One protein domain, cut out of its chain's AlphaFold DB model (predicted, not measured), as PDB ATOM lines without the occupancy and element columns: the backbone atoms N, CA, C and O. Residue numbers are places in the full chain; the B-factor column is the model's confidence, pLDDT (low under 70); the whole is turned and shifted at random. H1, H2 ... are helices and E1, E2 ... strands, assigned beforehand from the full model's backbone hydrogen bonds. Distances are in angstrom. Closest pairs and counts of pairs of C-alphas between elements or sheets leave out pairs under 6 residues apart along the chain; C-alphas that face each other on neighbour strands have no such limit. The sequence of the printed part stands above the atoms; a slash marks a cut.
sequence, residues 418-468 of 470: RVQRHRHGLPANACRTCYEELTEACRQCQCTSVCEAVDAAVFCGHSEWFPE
ATOM      1  N   ARG A 418      23.222  30.570  35.684       90.56
ATOM      2  CA  ARG A 418      22.696  29.445  36.453       90.56
ATOM      3  C   ARG A 418      22.968  29.630  37.933       90.56
ATOM      4  O   ARG A 418      24.068  29.995  38.342       90.56
ATOM      5  N   VAL A 419      21.931  29.385  38.726       88.56
ATOM      6  CA  VAL A 419      21.995  29.418  40.187       88.56
ATOM      7  C   VAL A 419      21.536  28.094  40.771       88.56
ATOM      8  O   VAL A 419      20.642  27.438  40.231       88.56
ATOM      9  N   GLN A 420      22.109  27.713  41.907       86.19
ATOM     10  CA  GLN A 420      21.767  26.485  42.613       86.19
ATOM     11  C   GLN A 420      21.331  26.776  44.052       86.19
ATOM     12  O   GLN A 420      21.852  27.679  44.706       86.19
ATOM     13  N   ARG A 421      20.367  25.988  44.545       81.75
ATOM     14  CA  ARG A 421      19.853  26.048  45.920       81.75
ATOM     15  C   ARG A 421      20.248  24.794  46.688       81.75
ATOM     16  O   ARG A 421      19.663  23.743  46.433       81.75
ATOM     17  N   HIS A 422      21.147  24.919  47.666       72.06
ATOM     18  CA  HIS A 422      21.641  23.826  48.525       72.06
ATOM     19  C   HIS A 422      22.033  22.530  47.764       72.06
ATOM     20  O   HIS A 422      21.941  22.415  46.547       72.06
ATOM     21  N   ARG A 423      22.487  21.500  48.486       65.31
ATOM     22  CA  ARG A 423      23.094  20.282  47.904       65.31
ATOM     23  C   ARG A 423      22.194  19.422  46.999       65.31
ATOM     24  O   ARG A 423      22.681  18.474  46.394       65.31
ATOM     25  N   HIS A 424      20.892  19.700  46.941       64.12
ATOM     26  CA  HIS A 424      19.903  18.855  46.254       64.12
ATOM     27  C   HIS A 424      18.980  19.624  45.297       64.12
ATOM     28  O   HIS A 424      18.073  19.028  44.716       64.12
ATOM     29  N   GLY A 425      19.172  20.936  45.131       70.38
ATOM     30  CA  GLY A 425      18.413  21.719  44.162       70.38
ATOM     31  C   GLY A 425      18.952  21.523  42.749       70.38
ATOM     32  O   GLY A 425      20.158  21.619  42.526       70.38
ATOM     33  N   LEU A 426      18.055  21.280  41.789       78.94
ATOM     34  CA  LEU A 426      18.397  21.385  40.370       78.94
ATOM     35  C   LEU A 426      18.804  22.835  40.047       78.94
ATOM     36  O   LEU A 426      18.128  23.751  40.539       78.94
ATOM     37  N   PRO A 427      19.844  23.042  39.216       86.38
ATOM     38  CA  PRO A 427      20.200  24.362  38.718       86.38
ATOM     39  C   PRO A 427      18.993  25.054  38.086       86.38
ATOM     40  O   PRO A 427      18.148  24.429  37.437       86.38
ATOM     41  N   ALA A 428      18.899  26.355  38.308       90.25
ATOM     42  CA  ALA A 428      17.850  27.204  37.784       90.25
ATOM     43  C   ALA A 428      18.443  28.265  36.862       90.25
ATOM     44  O   ALA A 428      19.421  28.919  37.217       90.25
ATOM     45  N   ASN A 429      17.797  28.472  35.716       93.06
ATOM     46  CA  ASN A 429      18.131  29.566  34.814       93.06
ATOM     47  C   ASN A 429      17.666  30.897  35.422       93.06
ATOM     48  O   ASN A 429      16.507  31.034  35.832       93.06
ATOM     49  N   ALA A 430      18.559  31.878  35.453       93.69
ATOM     50  CA  ALA A 430      18.325  33.236  35.910       93.69
ATOM     51  C   ALA A 430      18.737  34.229  34.815       93.69
ATOM     52  O   ALA A 430      19.755  34.052  34.144       93.69
ATOM     53  N   CYS A 431      17.954  35.294  34.646       94.50
ATOM     54  CA  CYS A 431      18.422  36.461  33.903       94.50
ATOM     55  C   CYS A 431      19.513  37.180  34.710       94.50
ATOM     56  O   CYS A 431      19.629  36.978  35.923       94.50
ATOM     57  N   ARG A 432      20.277  38.057  34.051       93.81
ATOM     58  CA  ARG A 432      21.365  38.813  34.683       93.81
ATOM     59  C   ARG A 432      20.932  39.528  35.964       93.81
ATOM     60  O   ARG A 432      21.584  39.368  36.986       93.81
ATOM     61  N   THR A 433      19.820  40.261  35.925       94.62
ATOM     62  CA  THR A 433      19.318  41.022  37.079       94.62
ATOM     63  C   THR A 433      19.017  40.112  38.267       94.62
ATOM     64  O   THR A 433      19.552  40.320  39.350       94.62
ATOM     65  N   CYS A 434      18.241  39.041  38.059       94.50
ATOM     66  CA  CYS A 434      17.936  38.100  39.136       94.50
ATOM     67  C   CYS A 434      19.186  37.372  39.629       94.50
ATOM     68  O   CYS A 434      19.321  37.139  40.821       94.50
ATOM     69  N   TYR A 435      20.113  37.014  38.738       93.06
ATOM     70  CA  TYR A 435      21.385  36.424  39.142       93.06
ATOM     71  C   TYR A 435      22.176  37.373  40.050       93.06
ATOM     72  O   TYR A 435      22.648  36.962  41.110       93.06
ATOM     73  N   GLU A 436      22.297  38.643  39.665       92.12
ATOM     74  CA  GLU A 436      23.021  39.657  40.428       92.12
ATOM     75  C   GLU A 436      22.400  39.883  41.814       92.12
ATOM     76  O   GLU A 436      23.149  39.938  42.792       92.12
ATOM     77  N   GLU A 437      21.071  39.947  41.907       92.62
ATOM     78  CA  GLU A 437      20.327  40.078  43.168       92.62
ATOM     79  C   GLU A 437      20.480  38.835  44.058       92.62
ATOM     80  O   GLU A 437      20.856  38.933  45.225       92.62
ATOM     81  N   LEU A 438      20.249  37.640  43.504       90.50
ATOM     82  CA  LEU A 438      20.288  36.379  44.253       90.50
ATOM     83  C   LEU A 438      21.685  36.040  44.776       90.50
ATOM     84  O   LEU A 438      21.817  35.367  45.795       90.50
ATOM     85  N   THR A 439      22.726  36.472  44.062       88.19
ATOM     86  CA  THR A 439      24.120  36.158  44.394       88.19
ATOM     87  C   THR A 439      24.859  37.324  45.043       88.19
ATOM     88  O   THR A 439      26.050  37.189  45.323       88.19
ATOM     89  N   GLU A 440      24.200  38.455  45.324       89.19
ATOM     90  CA  GLU A 440      24.839  39.667  45.859       89.19
ATOM     91  C   GLU A 440      25.658  39.386  47.127       89.19
ATOM     92  O   GLU A 440      26.849  39.705  47.181       89.19
ATOM     93  N   ALA A 441      25.055  38.708  48.107       85.31
ATOM     94  CA  ALA A 441      25.715  38.357  49.364       85.31
ATOM     95  C   ALA A 441      26.947  37.461  49.151       85.31
ATOM     96  O   ALA A 441      27.944  37.590  49.860       85.31
ATOM     97  N   CYS A 442      26.902  36.571  48.154       85.44
ATOM     98  CA  CYS A 442      28.035  35.726  47.790       85.44
ATOM     99  C   CYS A 442      29.130  36.548  47.092       85.44
ATOM    100  O   CYS A 442      30.295  36.465  47.462       85.44
ATOM    101  N   ARG A 443      28.779  37.415  46.136       82.31
ATOM    102  CA  ARG A 443      29.752  38.247  45.402       82.31
ATOM    103  C   ARG A 443      30.498  39.236  46.301       82.31
ATOM    104  O   ARG A 443      31.642  39.569  46.015       82.31
ATOM    105  N   GLN A 444      29.868  39.688  47.385       85.75
ATOM    106  CA  GLN A 444      30.480  40.584  48.373       85.75
ATOM    107  C   GLN A 444      31.211  39.838  49.507       85.75
ATOM    108  O   GLN A 444      31.842  40.471  50.357       85.75
ATOM    109  N   CYS A 445      31.146  38.504  49.550       86.81
ATOM    110  CA  CYS A 445      31.764  37.714  50.609       86.81
ATOM    111  C   CYS A 445      33.277  37.554  50.379       86.81
ATOM    112  O   CYS A 445      33.743  37.145  49.319       86.81
ATOM    113  N   GLN A 446      34.072  37.828  51.415       87.12
ATOM    114  CA  GLN A 446      35.535  37.689  51.354       87.12
ATOM    115  C   GLN A 446      35.998  36.226  51.262       87.12
ATOM    116  O   GLN A 446      37.135  35.962  50.880       87.12
ATOM    117  N   CYS A 447      35.125  35.276  51.606       84.69
ATOM    118  CA  CYS A 447      35.424  33.844  51.586       84.69
ATOM    119  C   CYS A 447      35.043  33.160  50.265       84.69
ATOM    120  O   CYS A 447      35.223  31.951  50.154       84.69
ATOM    121  N   THR A 448      34.511  33.882  49.273       82.88
ATOM    122  CA  THR A 448      33.921  33.279  48.064       82.88
ATOM    123  C   THR A 448      34.908  32.437  47.271       82.88
ATOM    124  O   THR A 448      34.587  31.303  46.940       82.88
ATOM    125  N   SER A 449      36.143  32.908  47.091       81.88
ATOM    126  CA  SER A 449      37.195  32.139  46.410       81.88
ATOM    127  C   SER A 449      37.551  30.834  47.132       81.88
ATOM    128  O   SER A 449      37.875  29.834  46.495       81.88
ATOM    129  N   VAL A 450      37.465  30.815  48.468       84.44
ATOM    130  CA  VAL A 450      37.665  29.599  49.268       84.44
ATOM    131  C   VAL A 450      36.467  28.669  49.104       84.44
ATOM    132  O   VAL A 450      36.652  27.478  48.875       84.44
ATOM    133  N   CYS A 451      35.247  29.206  49.182       83.50
ATOM    134  CA  CYS A 451      34.018  28.437  49.008       83.50
ATOM    135  C   CYS A 451      33.920  27.792  47.621       83.50
ATOM    136  O   CYS A 451      33.488  26.647  47.539       83.50
ATOM    137  N   GLU A 452      34.338  28.485  46.560       79.00
ATOM    138  CA  GLU A 452      34.411  27.947  45.196       79.00
ATOM    139  C   GLU A 452      35.451  26.823  45.092       79.00
ATOM    140  O   GLU A 452      35.157  25.759  44.553       79.00
ATOM    141  N   ALA A 453      36.641  27.003  45.679       81.25
ATOM    142  CA  ALA A 453      37.724  26.020  45.604       81.25
ATOM    143  C   ALA A 453      37.401  24.673  46.276       81.25
ATOM    144  O   ALA A 453      37.988  23.651  45.917       81.25
ATOM    145  N   VAL A 454      36.506  24.665  47.268       84.00
ATOM    146  CA  VAL A 454      36.119  23.453  48.011       84.00
ATOM    147  C   VAL A 454      34.646  23.069  47.846       84.00
ATOM    148  O   VAL A 454      34.161  22.229  48.605       84.00
ATOM    149  N   ASP A 455      33.933  23.685  46.899       76.44
ATOM    150  CA  ASP A 455      32.490  23.487  46.676       76.44
ATOM    151  C   ASP A 455      31.656  23.625  47.975       76.44
ATOM    152  O   ASP A 455      30.754  22.845  48.294       76.44
ATOM    153  N   ALA A 456      32.014  24.615  48.802       80.12
ATOM    154  CA  ALA A 456      31.399  24.854  50.108       80.12
ATOM    155  C   ALA A 456      30.289  25.914  50.085       80.12
ATOM    156  O   ALA A 456      29.619  26.111  51.103       80.12
ATOM    157  N   ALA A 457      30.057  26.573  48.942       76.88
ATOM    158  CA  ALA A 457      29.018  27.596  48.796       76.88
ATOM    159  C   ALA A 457      27.636  27.071  49.229       76.88
ATOM    160  O   ALA A 457      26.919  27.747  49.962       76.88
ATOM    161  N   VAL A 458      27.325  25.810  48.913       74.62
ATOM    162  CA  VAL A 458      26.063  25.127  49.257       74.62
ATOM    163  C   VAL A 458      25.758  25.009  50.761       74.62
ATOM    164  O   VAL A 458      24.613  24.707  51.122       74.62
ATOM    165  N   PHE A 459      26.749  25.227  51.636       78.69
ATOM    166  CA  PHE A 459      26.613  25.191  53.101       78.69
ATOM    167  C   PHE A 459      26.484  26.571  53.749       78.69
ATOM    168  O   PHE A 459      26.336  26.667  54.969       78.69
ATOM    169  N   CYS A 460      26.576  27.643  52.966       79.00
ATOM    170  CA  CYS A 460      26.494  28.993  53.493       79.00
ATOM    171  C   CYS A 460      25.094  29.265  54.067       79.00
ATOM    172  O   CYS A 460      24.086  29.054  53.400       79.00
ATOM    173  N   GLY A 461      25.033  29.763  55.305       77.62
ATOM    174  CA  GLY A 461      23.778  30.177  55.947       77.62
ATOM    175  C   GLY A 461      23.342  31.608  55.611       77.62
ATOM    176  O   GLY A 461      22.291  32.040  56.069       77.62
ATOM    177  N   HIS A 462      24.155  32.355  54.855       79.50
ATOM    178  CA  HIS A 462      23.926  33.772  54.545       79.50
ATOM    179  C   HIS A 462      23.310  34.023  53.164       79.50
ATOM    180  O   HIS A 462      22.886  35.143  52.898       79.50
ATOM    181  N   SER A 463      23.252  33.012  52.296       77.69
ATOM    182  CA  SER A 463      22.551  33.089  51.012       77.69
ATOM    183  C   SER A 463      21.758  31.810  50.785       77.69
ATOM    184  O   SER A 463      22.176  30.735  51.204       77.69
ATOM    185  N   GLU A 464      20.605  31.919  50.132       83.19
ATOM    186  CA  GLU A 464      19.809  30.757  49.720       83.19
ATOM    187  C   GLU A 464      20.233  30.236  48.336       83.19
ATOM    188  O   GLU A 464      20.117  29.039  48.052       83.19
ATOM    189  N   TRP A 465      20.743  31.132  47.487       86.12
ATOM    190  CA  TRP A 465      21.125  30.862  46.105       86.12
ATOM    191  C   TRP A 465      22.594  31.202  45.870       86.12
ATOM    192  O   TRP A 465      23.126  32.178  46.407       86.12
ATOM    193  N   PHE A 466      23.249  30.388  45.049       85.75
ATOM    194  CA  PHE A 466      24.672  30.502  44.742       85.75
ATOM    195  C   PHE A 466      24.893  30.379  43.233       85.75
ATOM    196  O   PHE A 466      24.096  29.694  42.583       85.75
ATOM    197  N   PRO A 467      25.949  30.999  42.675       83.88
ATOM    198  CA  PRO A 467      26.401  30.682  41.323       83.88
ATOM    199  C   PRO A 467      26.613  29.171  41.171       83.88
ATOM    200  O   PRO A 467      27.141  28.536  42.085       83.88
ATOM    201  N   GLU A 468      26.187  28.589  40.049       77.06
ATOM    202  CA  GLU A 468      26.585  27.215  39.720       77.06
ATOM    203  C   GLU A 468      28.112  27.179  39.528       77.06
ATOM    204  O   GLU A 468      28.669  28.034  38.839       77.06
TER     205      GLU A 468
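What this domain is: This is residues 418 to 468 of the 470 residues of an uncharacterized protein of Pseudoflavonifractor sp. An184 (UniProt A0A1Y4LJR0). The printed part goes round like a C, from a small hairpin of two short strands, E1 and E2, at one side, past the short helices H1 and H2, which follow one another along the next side, to H3 at the side far from the hairpin. From there the last stretch, residues 454 to 468, with no named element, folds back into the middle, and its residues 466 to 467 pair with E1. The 51 printed residues include two named strands and three named helices, in the order E1, E2, H1, H2, H3; the sheet has the order E1 - E2 and is antiparallel. The class is mixed, helices and strands, with under half of the residues, 23 of 51, in named elements. The whole is compact, with a radius of gyration of the C-alphas of 10.1 A, and it is rounded, spanning 25 by 24 by 17 A.

Where its parts are: E1 holds residues 418 to 420, 6.9 A from first to last C-alpha, and begins at C-alpha 418 at (22.696, 29.445, 36.453). E2 holds residues 428 to 430, 6.3 A long. H1, residues 432 to 438, is 9.9 A long and begins at C-alpha 432 at (21.365, 38.813, 34.683). H2, residues 440 to 443, is 5.1 A long. H3, residues 448 to 453, is 8.6 A long and ends at C-alpha 453 at (37.724, 26.020, 45.604).

How they stand to each other: E1 and E2 form a hairpin, antiparallel with 133 degrees between their directions. The C-alphas of 418 and 429 face each other at 4.9 A. N 419 and O 428 are within hydrogen-bond range at 3.0 A, and N 428 and O 419 at 2.8 A. Residues 419 to 420 of E1 also pair, antiparallel, with residues 466 to 467. The closest C-alphas of E1 and H1 are those of Val 419 and Tyr 435, 7.1 A apart. H1 and H2 meet only through their link. H2 and H3 are close but not clearly touching; their closest C-alphas, those of Cys 442 and Thr 448, are 6.4 A apart. H1 and H3 are apart, and H3 is apart from both E1 and E2. In H1 and H3 every O i to N i+4 pair is within hydrogen-bond range; H2 is too short for such a pair.

The domain as a whole: The two C-alphas farthest apart are those of Thr 433 and Val 454, 26.7 A. The first and last printed C-alphas, those of Arg 418 and Glu 468, are 5.5 A apart. The printed part has no cut. The links E2 to H1, H1 to H2 and H2 to H3 are tight, and the link E1 to E2, seven residues, is short. The mean pLDDT of the printed part is 83.8, and residues 423 to 424, in the link from E1 to E2, are under 70.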